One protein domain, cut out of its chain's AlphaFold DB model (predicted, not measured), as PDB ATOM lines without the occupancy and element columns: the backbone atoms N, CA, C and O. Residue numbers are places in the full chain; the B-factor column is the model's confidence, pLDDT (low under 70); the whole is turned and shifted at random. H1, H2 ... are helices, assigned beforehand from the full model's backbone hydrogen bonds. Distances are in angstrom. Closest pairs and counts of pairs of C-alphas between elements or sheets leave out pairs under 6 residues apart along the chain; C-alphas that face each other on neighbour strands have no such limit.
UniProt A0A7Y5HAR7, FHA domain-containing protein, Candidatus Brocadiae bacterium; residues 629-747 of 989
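Overview. This is residues 629 to 747 of the 989 residues of the protein "FHA domain-containing protein" of Candidatus Brocadiae bacterium (UniProt A0A7Y5HAR7). The domain is an L of two helical pairs: the long H1, with H3 folded back beside its second half, makes one arm, and the H4 and H5 hairpin makes the other, with its corner near the start of H1. Tiny H2 sits at the far end of the first arm, in the turn between H1 and H3, and the closing stretch 733 to 747 folds back from H5 toward the first half of H1. The printed part has 119 residues with five named helices, H1 to H5 in order, and no named strand: all helix. It is only just extended, close to loose, with a radius of gyration of the C-alphas of 20.5 A and spans of 68 by 33 by 16 A.

Along the chain. H1, residues 630 to 657, begins at C-alpha 630 (64.118, 18.559, 31.499) and is 40.4 A long. H2 is residues 665 to 668. H3, residues 672 to 686, is 20.4 A long. H4, residues 697 to 715, is 27.5 A long. H5, residues 722 to 732, is 15.3 A long and ends at C-alpha 732 (77.203, 22.140, 23.024).

Arrangement. H1 touches H3 with residues 645 to 656 alone, at a shallow tilt of 16 degrees, opposite ways; their closest C-alphas, Ala 652 and Ala 678, are 4.9 A apart. H2 and H3 meet only through their link. H1 and H4 are close but not clearly touching, about perpendicular at 87 degrees, with the closest C-alphas, Val 632 and Val 699, 7.7 A apart. H4 and H5 form a helical hairpin and touch, H4 with residues 699 to 707 alone; the closest C-alphas, Val 703 and Phe 728, are 5.7 A apart. Their shallow tilt of 33 degrees is only just short of steep. H3 and H5 are apart. Every O i to N i+4 pair is within hydrogen-bond range in H1, H3, H4 and H5; H2 is too short for such a pair.

Size, cuts and confidence. The farthest C-alphas, Asn 666 and Met 716, are 69.2 A apart. The printed part has no cut. The link from H2 to H3 is tight, the others are short, and no link is long. Mean pLDDT of the printed part is 88.6, and residue 720 is under 70.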
ATOM      1  N   SER A 629      66.379  14.541  30.074       90.75
ATOM      2  CA  SER A 629      66.704  15.797  30.757       90.75
ATOM      3  C   SER A 629      65.605  16.849  30.545       90.75
ATOM      4  O   SER A 629      65.304  17.204  29.399       90.75
ATOM      5  N   PRO A 630      65.046  17.441  31.620       89.75
ATOM      6  CA  PRO A 630      64.118  18.559  31.499       89.75
ATOM      7  C   PRO A 630      64.728  19.769  30.780       89.75
ATOM      8  O   PRO A 630      64.001  20.473  30.080       89.75
ATOM      9  N   ALA A 631      66.038  20.011  30.905       89.56
ATOM     10  CA  ALA A 631      66.711  21.115  30.219       89.56
ATOM     11  C   ALA A 631      66.736  20.895  28.696       89.56
ATOM     12  O   ALA A 631      66.305  21.767  27.941       89.56
ATOM     13  N   VAL A 632      67.128  19.693  28.254       91.44
ATOM     14  CA  VAL A 632      67.124  19.292  26.832       91.44
ATOM     15  C   VAL A 632      65.702  19.283  26.263       91.44
ATOM     16  O   VAL A 632      65.475  19.793  25.169       91.44
ATOM     17  N   SER A 633      64.723  18.776  27.017       89.62
ATOM     18  CA  SER A 633      63.309  18.775  26.619       89.62
ATOM     19  C   SER A 633      62.756  20.197  26.428       89.62
ATOM     20  O   SER A 633      62.163  20.502  25.392       89.62
ATOM     21  N   ASN A 634      63.032  21.117  27.364       90.06
ATOM     22  CA  ASN A 634      62.659  22.528  27.210       90.06
ATOM     23  C   ASN A 634      63.401  23.208  26.044       90.06
ATOM     24  O   ASN A 634      62.811  24.050  25.371       90.06
ATOM     25  N   PHE A 635      64.662  22.847  25.778       92.06
ATOM     26  CA  PHE A 635      65.426  23.364  24.638       92.06
ATOM     27  C   PHE A 635      64.856  22.888  23.292       92.06
ATOM     28  O   PHE A 635      64.664  23.709  22.397       92.06
ATOM     29  N   LYS A 636      64.482  21.607  23.166       89.56
ATOM     30  CA  LYS A 636      63.808  21.081  21.965       89.56
ATOM     31  C   LYS A 636      62.446  21.752  21.744       89.56
ATOM     32  O   LYS A 636      62.202  22.261  20.655       89.56
ATOM     33  N   ALA A 637      61.632  21.907  22.793       88.00
ATOM     34  CA  ALA A 637      60.374  22.661  22.709       88.00
ATOM     35  C   ALA A 637      60.580  24.140  22.304       88.00
ATOM     36  O   ALA A 637      59.770  24.711  21.571       88.00
ATOM     37  N   LEU A 638      61.681  24.764  22.736       91.56
ATOM     38  CA  LEU A 638      62.052  26.122  22.331       91.56
ATOM     39  C   LEU A 638      62.479  26.191  20.850       91.56
ATOM     40  O   LEU A 638      62.127  27.148  20.157       91.56
ATOM     41  N   GLN A 639      63.177  25.169  20.342       90.19
ATOM     42  CA  GLN A 639      63.446  25.011  18.909       90.19
ATOM     43  C   GLN A 639      62.152  24.786  18.109       90.19
ATOM     44  O   GLN A 639      62.001  25.362  17.036       90.19
ATOM     45  N   ASP A 640      61.176  24.035  18.624       87.75
ATOM     46  CA  ASP A 640      59.880  23.859  17.953       87.75
ATOM     47  C   ASP A 640      59.075  25.163  17.883       87.75
ATOM     48  O   ASP A 640      58.537  25.504  16.827       87.75
ATOM     49  N   MET A 641      59.092  25.976  18.947       88.06
ATOM     50  CA  MET A 641      58.559  27.344  18.894       88.06
ATOM     51  C   MET A 641      59.299  28.217  17.862       88.06
ATOM     52  O   MET A 641      58.669  29.042  17.197       88.06
ATOM     53  N   LYS A 642      60.613  28.024  17.674       93.00
ATOM     54  CA  LYS A 642      61.390  28.727  16.636       93.00
ATOM     55  C   LYS A 642      61.037  28.258  15.221       93.00
ATOM     56  O   LYS A 642      60.912  29.096  14.328       93.00
ATOM     57  N   ARG A 643      60.798  26.956  15.021       90.50
ATOM     58  CA  ARG A 643      60.275  26.390  13.762       90.50
ATOM     59  C   ARG A 643      58.910  27.001  13.426       90.50
ATOM     60  O   ARG A 643      58.732  27.490  12.314       90.50
ATOM     61  N   GLN A 644      57.995  27.076  14.398       86.38
ATOM     62  CA  GLN A 644      56.690  27.738  14.243       86.38
ATOM     63  C   GLN A 644      56.824  29.226  13.878       86.38
ATOM     64  O   GLN A 644      56.193  29.675  12.923       86.38
ATOM     65  N   LEU A 645      57.680  29.978  14.583       91.94
ATOM     66  CA  LEU A 645      57.953  31.390  14.284       91.94
ATOM     67  C   LEU A 645      58.471  31.584  12.849       91.94
ATOM     68  O   LEU A 645      58.013  32.478  12.142       91.94
ATOM     69  N   ASN A 646      59.393  30.737  12.397       90.31
ATOM     70  CA  ASN A 646      59.945  30.835  11.046       90.31
ATOM     71  C   ASN A 646      58.936  30.442   9.953       90.31
ATOM     72  O   ASN A 646      58.973  31.027   8.872       90.31
ATOM     73  N   LEU A 647      57.996  29.531  10.234       86.19
ATOM     74  CA  LEU A 647      56.889  29.214   9.323       86.19
ATOM     75  C   LEU A 647      55.933  30.404   9.145       86.19
ATOM     76  O   LEU A 647      55.654  30.781   8.006       86.19
ATOM     77  N   VAL A 648      55.483  31.050  10.231       87.50
ATOM     78  CA  VAL A 648      54.591  32.225  10.105       87.50
ATOM     79  C   VAL A 648      55.304  33.436   9.497       87.50
ATOM     80  O   VAL A 648      54.689  34.176   8.736       87.50
ATOM     81  N   ARG A 649      56.613  33.608   9.740       94.81
ATOM     82  CA  ARG A 649      57.438  34.614   9.043       94.81
ATOM     83  C   ARG A 649      57.474  34.374   7.539       94.81
ATOM     84  O   ARG A 649      57.292  35.318   6.778       94.81
ATOM     85  N   ALA A 650      57.705  33.130   7.113       88.31
ATOM     86  CA  ALA A 650      57.755  32.781   5.697       88.31
ATOM     87  C   ALA A 650      56.416  33.060   4.997       88.31
ATOM     88  O   ALA A 650      56.415  33.631   3.909       88.31
ATOM     89  N   GLU A 651      55.288  32.733   5.637       87.12
ATOM     90  CA  GLU A 651      53.958  33.012   5.082       87.12
ATOM     91  C   GLU A 651      53.617  34.510   5.092       87.12
ATOM     92  O   GLU A 651      53.139  35.026   4.085       87.12
ATOM     93  N   ALA A 652      53.935  35.251   6.158       86.81
ATOM     94  CA  ALA A 652      53.728  36.700   6.184       86.81
ATOM     95  C   ALA A 652      54.587  37.426   5.131       86.81
ATOM     96  O   ALA A 652      54.094  38.310   4.434       86.81
ATOM     97  N   ILE A 653      55.844  37.005   4.933       93.44
ATOM     98  CA  ILE A 653      56.687  37.488   3.827       93.44
ATOM     99  C   ILE A 653      56.067  37.123   2.471       93.44
ATOM    100  O   ILE A 653      56.042  37.973   1.582       93.44
ATOM    101  N   ARG A 654      55.535  35.901   2.304       94.50
ATOM    102  CA  ARG A 654      54.851  35.485   1.069       94.50
ATOM    103  C   ARG A 654      53.662  36.400   0.766       94.50
ATOM    104  O   ARG A 654      53.598  36.926  -0.337       94.50
ATOM    105  N   VAL A 655      52.783  36.633   1.740       87.12
ATOM    106  CA  VAL A 655      51.611  37.522   1.630       87.12
ATOM    107  C   VAL A 655      52.019  38.953   1.259       87.12
ATOM    108  O   VAL A 655      51.470  39.513   0.315       87.12
ATOM    109  N   ILE A 656      53.032  39.523   1.923       94.00
ATOM    110  CA  ILE A 656      53.506  40.897   1.658       94.00
ATOM    111  C   ILE A 656      54.132  41.037   0.258       94.00
ATOM    112  O   ILE A 656      54.065  42.106  -0.351       94.00
ATOM    113  N   TYR A 657      54.743  39.981  -0.284       94.25
ATOM    114  CA  TYR A 657      55.373  40.004  -1.611       94.25
ATOM    115  C   TYR A 657      54.451  39.556  -2.757       94.25
ATOM    116  O   TYR A 657      54.757  39.816  -3.923       94.25
ATOM    117  N   ASP A 658      53.322  38.919  -2.451       89.88
ATOM    118  CA  ASP A 658      52.345  38.453  -3.430       89.88
ATOM    119  C   ASP A 658      51.417  39.596  -3.867       89.88
ATOM    120  O   ASP A 658      50.437  39.926  -3.201       89.88
ATOM    121  N   LYS A 659      51.702  40.194  -5.030       92.94
ATOM    122  CA  LYS A 659      50.889  41.286  -5.593       92.94
ATOM    123  C   LYS A 659      49.460  40.883  -5.979       92.94
ATOM    124  O   LYS A 659      48.674  41.768  -6.291       92.94
ATOM    125  N   THR A 660      49.103  39.592  -5.960       88.94
ATOM    126  CA  THR A 660      47.701  39.162  -6.126       88.94
ATOM    127  C   THR A 660      46.907  39.233  -4.821       88.94
ATOM    128  O   THR A 660      45.681  39.269  -4.862       88.94
ATOM    129  N   ILE A 661      47.599  39.289  -3.675       81.06
ATOM    130  CA  ILE A 661      47.010  39.462  -2.341       81.06
ATOM    131  C   ILE A 661      47.171  40.914  -1.878       81.06
ATOM    132  O   ILE A 661      46.233  41.489  -1.344       81.06
ATOM    133  N   TYR A 662      48.340  41.518  -2.112       93.50
ATOM    134  CA  TYR A 662      48.688  42.872  -1.678       93.50
ATOM    135  C   TYR A 662      49.150  43.721  -2.884       93.50
ATOM    136  O   TYR A 662      50.360  43.891  -3.088       93.50
ATOM    137  N   PRO A 663      48.223  44.196  -3.742       90.62
ATOM    138  CA  PRO A 663      48.530  44.910  -4.993       90.62
ATOM    139  C   PRO A 663      49.292  46.231  -4.778       90.62
ATOM    140  O   PRO A 663      49.412  46.703  -3.647       90.62
ATOM    141  N   ASP A 664      49.848  46.831  -5.838       91.25
ATOM    142  CA  ASP A 664      50.423  48.195  -5.758       91.25
ATOM    143  C   ASP A 664      49.323  49.266  -5.913       91.25
ATOM    144  O   ASP A 664      49.422  50.379  -5.392       91.25
ATOM    145  N   GLU A 665      48.255  48.907  -6.626       90.25
ATOM    146  CA  GLU A 665      47.037  49.670  -6.850       90.25
ATOM    147  C   GLU A 665      46.410  50.111  -5.518       90.25
ATOM    148  O   GLU A 665      46.285  49.322  -4.579       90.25
ATOM    149  N   ASN A 666      46.038  51.394  -5.418       89.00
ATOM    150  CA  ASN A 666      45.553  52.025  -4.182       89.00
ATOM    151  C   ASN A 666      46.444  51.735  -2.952       89.00
ATOM    152  O   ASN A 666      45.940  51.605  -1.839       89.00
ATOM    153  N   HIS A 667      47.762  51.603  -3.150       91.06
ATOM    154  CA  HIS A 667      48.748  51.235  -2.124       91.06
ATOM    155  C   HIS A 667      48.483  49.886  -1.423       91.06
ATOM    156  O   HIS A 667      49.012  49.645  -0.339       91.06
ATOM    157  N   GLY A 668      47.689  48.998  -2.029       90.25
ATOM    158  CA  GLY A 668      47.382  47.676  -1.482       90.25
ATOM    159  C   GLY A 668      46.320  47.650  -0.381       90.25
ATOM    160  O   GLY A 668      46.204  46.631   0.295       90.25
ATOM    161  N   VAL A 669      45.528  48.718  -0.205       91.81
ATOM    162  CA  VAL A 669      44.492  48.831   0.850       91.81
ATOM    163  C   VAL A 669      43.542  47.624   0.912       91.81
ATOM    164  O   VAL A 669      43.195  47.184   2.003       91.81
ATOM    165  N   GLU A 670      43.169  47.035  -0.229       85.81
ATOM    166  CA  GLU A 670      42.311  45.834  -0.280       85.81
ATOM    167  C   GLU A 670      42.980  44.580   0.322       85.81
ATOM    168  O   GLU A 670      42.299  43.712   0.864       85.81
ATOM    169  N   GLY A 671      44.312  44.501   0.261       83.31
ATOM    170  CA  GLY A 671      45.115  43.404   0.808       83.31
ATOM    171  C   GLY A 671      45.598  43.616   2.243       83.31
ATOM    172  O   GLY A 671      45.994  42.648   2.899       83.31
ATOM    173  N   GLN A 672      45.555  44.855   2.748       94.81
ATOM    174  CA  GLN A 672      46.088  45.217   4.065       94.81
ATOM    175  C   GLN A 672      45.543  44.342   5.214       94.81
ATOM    176  O   GLN A 672      46.361  43.877   6.005       94.81
ATOM    177  N   PRO A 673      44.241  43.990   5.293       88.44
ATOM    178  CA  PRO A 673      43.745  43.132   6.375       88.44
ATOM    179  C   PRO A 673      44.379  41.731   6.393       88.44
ATOM    180  O   PRO A 673      44.589  41.158   7.459       88.44
ATOM    181  N   VAL A 674      44.724  41.180   5.222       80.31
ATOM    182  CA  VAL A 674      45.376  39.861   5.094       80.31
ATOM    183  C   VAL A 674      46.854  39.944   5.487       80.31
ATOM    184  O   VAL A 674      47.386  39.027   6.117       80.31
ATOM    185  N   VAL A 675      47.510  41.060   5.155       90.19
ATOM    186  CA  VAL A 675      48.861  41.390   5.630       90.19
ATOM    187  C   VAL A 675      48.876  41.531   7.151       90.19
ATOM    188  O   VAL A 675      49.745  40.951   7.801       90.19
ATOM    189  N   ASP A 676      47.903  42.241   7.722       89.38
ATOM    190  CA  ASP A 676      47.806  42.486   9.159       89.38
ATOM    191  C   ASP A 676      47.567  41.198   9.946       89.38
ATOM    192  O   ASP A 676      48.284  40.957  10.915       89.38
ATOM    193  N   ASP A 677      46.655  40.325   9.504       85.81
ATOM    194  CA  ASP A 677      46.449  39.003  10.112       85.81
ATOM    195  C   ASP A 677      47.749  38.169  10.094       85.81
ATOM    196  O   ASP A 677      48.139  37.569  11.103       85.81
ATOM    197  N   ALA A 678      48.478  38.169   8.971       80.62
ATOM    198  CA  ALA A 678      49.725  37.417   8.834       80.62
ATOM    199  C   ALA A 678      50.869  37.995   9.693       80.62
ATOM    200  O   ALA A 678      51.569  37.251  10.385       80.62
ATOM    201  N   VAL A 679      51.042  39.321   9.712       93.31
ATOM    202  CA  VAL A 679      52.028  40.013  10.563       93.31
ATOM    203  C   VAL A 679      51.671  39.873  12.044       93.31
ATOM    204  O   VAL A 679      52.568  39.690  12.874       93.31
ATOM    205  N   LYS A 680      50.378  39.887  12.390       90.88
ATOM    206  CA  LYS A 680      49.898  39.636  13.750       90.88
ATOM    207  C   LYS A 680      50.281  38.235  14.215       90.88
ATOM    208  O   LYS A 680      50.754  38.108  15.337       90.88
ATOM    209  N   LEU A 681      50.178  37.201  13.375       87.69
ATOM    210  CA  LEU A 681      50.637  35.849  13.737       87.69
ATOM    211  C   LEU A 681      52.147  35.790  14.030       87.69
ATOM    212  O   LEU A 681      52.559  35.081  14.950       87.69
ATOM    213  N   VAL A 682      52.979  36.557  13.311       93.38
ATOM    214  CA  VAL A 682      54.412  36.696  13.642       93.38
ATOM    215  C   VAL A 682      54.589  37.388  14.998       93.38
ATOM    216  O   VAL A 682      55.345  36.903  15.845       93.38
ATOM    217  N   ARG A 683      53.872  38.495  15.230       95.12
ATOM    218  CA  ARG A 683      53.952  39.298  16.460       95.12
ATOM    219  C   ARG A 683      53.474  38.527  17.697       95.12
ATOM    220  O   ARG A 683      54.216  38.430  18.672       95.12
ATOM    221  N   ASP A 684      52.320  37.867  17.607       90.06
ATOM    222  CA  ASP A 684      51.717  36.992  18.629       90.06
ATOM    223  C   ASP A 684      52.622  35.808  19.033       90.06
ATOM    224  O   ASP A 684      52.388  35.181  20.071       90.06
ATOM    225  N   LEU A 685      53.639  35.465  18.228       87.50
ATOM    226  CA  LEU A 685      54.710  34.538  18.608       87.50
ATOM    227  C   LEU A 685      55.945  35.270  19.156       87.50
ATOM    228  O   LEU A 685      56.465  34.868  20.195       87.50
ATOM    229  N   TRP A 686      56.406  36.331  18.488       92.88
ATOM    230  CA  TRP A 686      57.612  37.097  18.841       92.88
ATOM    231  C   TRP A 686      57.533  37.810  20.199       92.88
ATOM    232  O   TRP A 686      58.552  37.975  20.879       92.88
ATOM    233  N   GLU A 687      56.333  38.234  20.597       88.00
ATOM    234  CA  GLU A 687      56.039  38.949  21.847       88.00
ATOM    235  C   GLU A 687      55.594  38.023  22.989       88.00
ATOM    236  O   GLU A 687      55.346  38.494  24.099       88.00
ATOM    237  N   LYS A 688      55.550  36.696  22.775       81.88
ATOM    238  CA  LYS A 688      55.304  35.747  23.872       81.88
ATOM    239  C   LYS A 688      56.333  35.954  24.993       81.88
ATOM    240  O   LYS A 688      57.525  36.055  24.687       81.88
ATOM    241  N   PRO A 689      55.913  35.940  26.277       80.81
ATOM    242  CA  PRO A 689      56.823  36.053  27.411       80.81
ATOM    243  C   PRO A 689      58.015  35.106  27.268       80.81
ATOM    244  O   PRO A 689      57.849  33.896  27.091       80.81
ATOM    245  N   LEU A 690      59.223  35.672  27.308       79.44
ATOM    246  CA  LEU A 690      60.463  34.973  26.973       79.44
ATOM    247  C   LEU A 690      60.868  34.001  28.091       79.44
ATOM    248  O   LEU A 690      61.793  34.265  28.860       79.44
ATOM    249  N   LYS A 691      60.180  32.854  28.169       83.88
ATOM    250  CA  LYS A 691      60.575  31.721  29.015       83.88
ATOM    251  C   LYS A 691      61.990  31.305  28.622       83.88
ATOM    252  O   LYS A 691      62.203  30.782  27.529       83.88
ATOM    253  N   THR A 692      62.949  31.544  29.511       90.31
ATOM    254  CA  THR A 692      64.351  31.247  29.224       90.31
ATOM    255  C   THR A 692      64.720  29.820  29.600       90.31
ATOM    256  O   THR A 692      64.390  29.365  30.694       90.31
ATOM    257  N   VAL A 693      65.455  29.153  28.718       91.25
ATOM    258  CA  VAL A 693      66.076  27.845  28.926       91.25
ATOM    259  C   VAL A 693      67.578  28.047  29.115       91.25
ATOM    260  O   VAL A 693      68.183  28.886  28.452       91.25
ATOM    261  N   VAL A 694      68.170  27.277  30.020       91.94
ATOM    262  CA  VAL A 694      69.620  27.155  30.196       91.94
ATOM    263  C   VAL A 694      69.919  25.661  30.202       91.94
ATOM    264  O   VAL A 694      69.230  24.911  30.896       91.94
ATOM    265  N   LEU A 695      70.898  25.223  29.414       90.62
ATOM    266  CA  LEU A 695      71.409  23.855  29.484       90.62
ATOM    267  C   LEU A 695      72.442  23.775  30.613       90.62
ATOM    268  O   LEU A 695      73.370  24.583  30.666       90.62
ATOM    269  N   ASP A 696      72.240  22.837  31.536       84.12
ATOM    270  CA  ASP A 696      73.041  22.704  32.751       84.12
ATOM    271  C   ASP A 696      74.383  21.972  32.542       84.12
ATOM    272  O   ASP A 696      74.642  21.344  31.514       84.12
ATOM    273  N   GLU A 697      75.242  22.037  33.561       85.56
ATOM    274  CA  GLU A 697      76.559  21.383  33.598       85.56
ATOM    275  C   GLU A 697      76.479  19.862  33.360       85.56
ATOM    276  O   GLU A 697      77.360  19.281  32.724       85.56
ATOM    277  N   GLY A 698      75.405  19.210  33.822       88.00
ATOM    278  CA  GLY A 698      75.172  17.779  33.625       88.00
ATOM    279  C   GLY A 698      74.891  17.426  32.164       88.00
ATOM    280  O   GLY A 698      75.356  16.387  31.691       88.00
ATOM    281  N   VAL A 699      74.217  18.311  31.420       91.62
ATOM    282  CA  VAL A 699      74.090  18.189  29.957       91.62
ATOM    283  C   VAL A 699      75.468  18.261  29.296       91.62
ATOM    284  O   VAL A 699      75.748  17.421  28.441       91.62
ATOM    285  N   ARG A 700      76.366  19.173  29.715       90.44
ATOM    286  CA  ARG A 700      77.719  19.253  29.121       90.44
ATOM    287  C   ARG A 700      78.516  17.971  29.344       90.44
ATOM    288  O   ARG A 700      79.015  17.404  28.378       90.44
ATOM    289  N   VAL A 701      78.548  17.462  30.578       89.44
ATOM    290  CA  VAL A 701      79.244  16.207  30.923       89.44
ATOM    291  C   VAL A 701      78.704  15.012  30.124       89.44
ATOM    292  O   VAL A 701      79.483  14.172  29.669       89.44
ATOM    293  N   LEU A 702      77.385  14.929  29.910       91.81
ATOM    294  CA  LEU A 702      76.783  13.877  29.082       91.81
ATOM    295  C   LEU A 702      77.186  13.992  27.604       91.81
ATOM    296  O   LEU A 702      77.511  12.975  26.993       91.81
ATOM    297  N   VAL A 703      77.200  15.201  27.035       92.38
ATOM    298  CA  VAL A 703      77.569  15.407  25.624       92.38
ATOM    299  C   VAL A 703      79.070  15.193  25.387       92.38
ATOM    300  O   VAL A 703      79.432  14.491  24.443       92.38
ATOM    301  N   GLU A 704      79.945  15.686  26.269       90.00
ATOM    302  CA  GLU A 704      81.396  15.424  26.226       90.00
ATOM    303  C   GLU A 704      81.697  13.913  26.289       90.00
ATOM    304  O   GLU A 704      82.492  13.378  25.502       90.00
ATOM    305  N   ALA A 705      81.012  13.185  27.182       90.12
ATOM    306  CA  ALA A 705      81.106  11.728  27.262       90.12
ATOM    307  C   ALA A 705      80.552  11.033  26.002       90.12
ATOM    308  O   ALA A 705      81.091  10.002  25.587       90.12
ATOM    309  N   GLY A 706      79.508  11.590  25.383       91.31
ATOM    310  CA  GLY A 706      78.916  11.112  24.133       91.31
ATOM    311  C   GLY A 706      79.865  11.245  22.940       91.31
ATOM    312  O   GLY A 706      80.131  10.252  22.258       91.31
ATOM    313  N   GLN A 707      80.450  12.430  22.743       90.50
ATOM    314  CA  GLN A 707      81.463  12.681  21.712       90.50
ATOM    315  C   GLN A 707      82.692  11.784  21.893       90.50
ATOM    316  O   GLN A 707      83.115  11.130  20.942       90.50
ATOM    317  N   THR A 708      83.205  11.667  23.124       90.56
ATOM    318  CA  THR A 708      84.325  10.763  23.454       90.56
ATOM    319  C   THR A 708      83.998   9.308  23.092       90.56
ATOM    320  O   THR A 708      84.808   8.612  22.485       90.56
ATOM    321  N   THR A 709      82.778   8.855  23.405       91.88
ATOM    322  CA  THR A 709      82.301   7.498  23.084       91.88
ATOM    323  C   THR A 709      82.198   7.272  21.572       91.88
ATOM    324  O   THR A 709      82.599   6.213  21.092       91.88
ATOM    325  N   ASN A 710      81.712   8.259  20.807       90.88
ATOM    326  CA  ASN A 710      81.658   8.185  19.343       90.88
ATOM    327  C   ASN A 710      83.055   8.202  18.697       90.88
ATOM    328  O   ASN A 710      83.273   7.454  17.747       90.88
ATOM    329  N   GLY A 711      84.009   8.977  19.225       90.81
ATOM    330  CA  GLY A 711      85.395   8.983  18.741       90.81
ATOM    331  C   GLY A 711      86.075   7.617  18.888       90.81
ATOM    332  O   GLY A 711      86.620   7.086  17.922       90.81
ATOM    333  N   TRP A 712      85.957   6.993  20.065       93.50
ATOM    334  CA  TRP A 712      86.502   5.650  20.300       93.50
ATOM    335  C   TRP A 712      85.812   4.564  19.465       93.50
ATOM    336  O   TRP A 712      86.470   3.616  19.047       93.50
ATOM    337  N   LEU A 713      84.508   4.697  19.190       92.50
ATOM    338  CA  LEU A 713      83.801   3.814  18.255       92.50
ATOM    339  C   LEU A 713      84.341   3.974  16.821       92.50
ATOM    340  O   LEU A 713      84.640   2.970  16.176       92.50
ATOM    341  N   ALA A 714      84.550   5.207  16.352       90.94
ATOM    342  CA  ALA A 714      85.103   5.474  15.022       90.94
ATOM    343  C   ALA A 714      86.517   4.885  14.836       90.94
ATOM    344  O   ALA A 714      86.795   4.271  13.806       90.94
ATOM    345  N   GLU A 715      87.386   4.973  15.851       91.88
ATOM    346  CA  GLU A 715      88.691   4.284  15.857       91.88
ATOM    347  C   GLU A 715      88.585   2.751  15.777       91.88
ATOM    348  O   GLU A 715      89.491   2.096  15.262       91.88
ATOM    349  N   MET A 716      87.495   2.167  16.282       92.88
ATOM    350  CA  MET A 716      87.220   0.724  16.221       92.88
ATOM    351  C   MET A 716      86.563   0.294  14.896       92.88
ATOM    352  O   MET A 716      86.196  -0.871  14.747       92.88
ATOM    353  N   GLY A 717      86.423   1.209  13.927       88.88
ATOM    354  CA  GLY A 717      85.814   0.948  12.619       88.88
ATOM    355  C   GLY A 717      84.284   1.023  12.599       88.88
ATOM    356  O   GLY A 717      83.668   0.638  11.606       88.88
ATOM    357  N   GLU A 718      83.656   1.513  13.669       87.44
ATOM    358  CA  GLU A 718      82.209   1.724  13.723       87.44
ATOM    359  C   GLU A 718      81.836   3.073  13.102       87.44
ATOM    360  O   GLU A 718      82.361   4.115  13.494       87.44
ATOM    361  N   SER A 719      80.868   3.086  12.184       76.19
ATOM    362  CA  SER A 719      80.286   4.338  11.697       76.19
ATOM    363  C   SER A 719      79.674   5.128  12.857       76.19
ATOM    364  O   SER A 719      78.830   4.608  13.604       76.19
ATOM    365  N   ALA A 720      80.056   6.400  12.987       67.12
ATOM    366  CA  ALA A 720      79.331   7.328  13.841       67.12
ATOM    367  C   ALA A 720      77.867   7.431  13.380       67.12
ATOM    368  O   ALA A 720      77.543   7.194  12.218       67.12
ATOM    369  N   ASN A 721      76.972   7.751  14.312       76.38
ATOM    370  CA  ASN A 721      75.599   8.098  13.975       76.38
ATOM    371  C   ASN A 721      75.551   9.615  13.777       76.38
ATOM    372  O   ASN A 721      75.667  10.351  14.758       76.38
ATOM    373  N   ASP A 722      75.398  10.071  12.534       75.38
ATOM    374  CA  ASP A 722      75.437  11.498  12.188       75.38
ATOM    375  C   ASP A 722      74.400  12.312  12.984       75.38
ATOM    376  O   ASP A 722      74.688  13.422  13.420       75.38
ATOM    377  N   ALA A 723      73.237  11.719  13.286       78.00
ATOM    378  CA  ALA A 723      72.205  12.346  14.113       78.00
ATOM    379  C   ALA A 723      72.607  12.500  15.597       78.00
ATOM    380  O   ALA A 723      72.218  13.479  16.231       78.00
ATOM    381  N   ASP A 724      73.403  11.574  16.156       81.75
ATOM    382  CA  ASP A 724      73.950  11.736  17.515       81.75
ATOM    383  C   ASP A 724      74.997  12.865  17.524       81.75
ATOM    384  O   ASP A 724      75.055  13.643  18.472       81.75
ATOM    385  N   LEU A 725      75.817  12.974  16.466       81.38
ATOM    386  CA  LEU A 725      76.807  14.048  16.323       81.38
ATOM    387  C   LEU A 725      76.140  15.423  16.174       81.38
ATOM    388  O   LEU A 725      76.521  16.351  16.886       81.38
ATOM    389  N   GLU A 726      75.119  15.542  15.321       83.44
ATOM    390  CA  GLU A 726      74.355  16.782  15.150       83.44
ATOM    391  C   GLU A 726      73.653  17.193  16.457       83.44
ATOM    392  O   GLU A 726      73.723  18.360  16.845       83.44
ATOM    393  N   GLU A 727      73.038  16.254  17.195       85.94
ATOM    394  CA  GLU A 727      72.443  16.566  18.503       85.94
ATOM    395  C   GLU A 727      73.506  17.012  19.528       85.94
ATOM    396  O   GLU A 727      73.274  17.978  20.261       85.94
ATOM    397  N   PHE A 728      74.688  16.384  19.550       90.12
ATOM    398  CA  PHE A 728      75.796  16.790  20.423       90.12
ATOM    399  C   PHE A 728      76.335  18.192  20.099       90.12
ATOM    400  O   PHE A 728      76.488  19.007  21.013       90.12
ATOM    401  N   GLU A 729      76.595  18.508  18.828       86.06
ATOM    402  CA  GLU A 729      77.059  19.843  18.426       86.06
ATOM    403  C   GLU A 729      76.004  20.918  18.712       86.06
ATOM    404  O   GLU A 729      76.325  21.975  19.264       86.06
ATOM    405  N   ASN A 730      74.733  20.633  18.412       85.69
ATOM    406  CA  ASN A 730      73.617  21.539  18.668       85.69
ATOM    407  C   ASN A 730      73.499  21.858  20.171       85.69
ATOM    408  O   ASN A 730      73.481  23.034  20.544       85.69
ATOM    409  N   LEU A 731      73.545  20.838  21.038       90.88
ATOM    410  CA  LEU A 731      73.534  21.014  22.495       90.88
ATOM    411  C   LEU A 731      74.762  21.779  23.013       90.88
ATOM    412  O   LEU A 731      74.594  22.742  23.758       90.88
ATOM    413  N   LEU A 732      75.986  21.419  22.606       87.81
ATOM    414  CA  LEU A 732      77.203  22.140  23.024       87.81
ATOM    415  C   LEU A 732      77.160  23.617  22.636       87.81
ATOM    416  O   LEU A 732      77.479  24.483  23.448       87.81
ATOM    417  N   SER A 733      76.682  23.912  21.427       83.06
ATOM    418  CA  SER A 733      76.546  25.271  20.896       83.06
ATOM    419  C   SER A 733      75.476  26.137  21.592       83.06
ATOM    420  O   SER A 733      75.252  27.280  21.176       83.06
ATOM    421  N   ALA A 734      74.799  25.574  22.597       87.00
ATOM    422  CA  ALA A 734      73.700  26.143  23.370       87.00
ATOM    423  C   ALA A 734      73.964  26.132  24.898       87.00
ATOM    424  O   ALA A 734      73.152  26.650  25.667       87.00
ATOM    425  N   ILE A 735      75.081  25.556  25.361       88.00
ATOM    426  CA  ILE A 735      75.439  25.481  26.787       88.00
ATOM    427  C   ILE A 735      76.051  26.803  27.273       88.00
ATOM    428  O   ILE A 735      76.798  27.464  26.559       88.00
ATOM    429  N   GLY A 736      75.705  27.200  28.503       81.75
ATOM    430  CA  GLY A 736      76.124  28.468  29.117       81.75
ATOM    431  C   GLY A 736      75.318  29.701  28.679       81.75
ATOM    432  O   GLY A 736      75.327  30.709  29.382       81.75
ATOM    433  N   GLU A 737      74.580  29.620  27.571       85.25
ATOM    434  CA  GLU A 737      73.732  30.705  27.065       85.25
ATOM    435  C   GLU A 737      72.349  30.750  27.735       85.25
ATOM    436  O   GLU A 737      71.776  29.727  28.125       85.25
ATOM    437  N   LYS A 738      71.768  31.957  27.828       91.06
ATOM    438  CA  LYS A 738      70.390  32.157  28.312       91.06
ATOM    439  C   LYS A 738      69.437  32.236  27.119       91.06
ATOM    440  O   LYS A 738      69.237  33.296  26.523       91.06
ATOM    441  N   LEU A 739      68.865  31.095  26.753       92.75
ATOM    442  CA  LEU A 739      68.164  30.908  25.484       92.75
ATOM    443  C   LEU A 739      66.667  31.195  25.591       92.75
ATOM    444  O   LEU A 739      66.005  30.799  26.542       92.75
ATOM    445  N   HIS A 740      66.121  31.858  24.582       92.69
ATOM    446  CA  HIS A 740      64.710  32.196  24.414       92.69
ATOM    447  C   HIS A 740      64.383  32.343  22.918       92.69
ATOM    448  O   HIS A 740      65.284  32.364  22.078       92.69
ATOM    449  N   LEU A 741      63.105  32.503  22.559       92.25
ATOM    450  CA  LEU A 741      62.638  32.427  21.166       92.25
ATOM    451  C   LEU A 741      63.374  33.373  20.191       92.25
ATOM    452  O   LEU A 741      63.526  33.048  19.015       92.25
ATOM    453  N   ARG A 742      63.870  34.518  20.679       91.62
ATOM    454  CA  ARG A 742      64.575  35.522  19.865       91.62
ATOM    455  C   ARG A 742      66.057  35.207  19.587       91.62
ATOM    456  O   ARG A 742      66.583  35.729  18.616       91.62
ATOM    457  N   ASN A 743      66.723  34.368  20.395       91.81
ATOM    458  CA  ASN A 743      68.162  34.043  20.255       91.81
ATOM    459  C   ASN A 743      68.466  32.544  20.059       91.81
ATOM    460  O   ASN A 743      69.576  32.202  19.655       91.81
ATOM    461  N   VAL A 744      67.504  31.645  20.294       92.44
ATOM    462  CA  VAL A 744      67.639  30.237  19.903       92.44
ATOM    463  C   VAL A 744      67.827  30.145  18.385       92.44
ATOM    464  O   VAL A 744      67.149  30.838  17.623       92.44
ATOM    465  N   CYS A 745      68.753  29.296  17.948       90.12
ATOM    466  CA  CYS A 745      69.072  29.068  16.541       90.12
ATOM    467  C   CYS A 745      68.771  27.610  16.176       90.12
ATOM    468  O   CYS A 745      69.037  26.709  16.971       90.12
ATOM    469  N   LEU A 746      68.224  27.390  14.982       88.25
ATOM    470  CA  LEU A 746      68.003  26.059  14.415       88.25
ATOM    471  C   LEU A 746      69.215  25.555  13.626       88.25
ATOM    472  O   LEU A 746      69.448  24.353  13.584       88.25
ATOM    473  N   ASP A 747      69.973  26.466  13.012       83.81
ATOM    474  CA  ASP A 747      71.088  26.152  12.120       83.81
ATOM    475  C   ASP A 747      72.206  27.222  12.174       83.81
ATOM    476  O   ASP A 747      72.138  28.221  12.905       83.81
TER     477      ASP A 747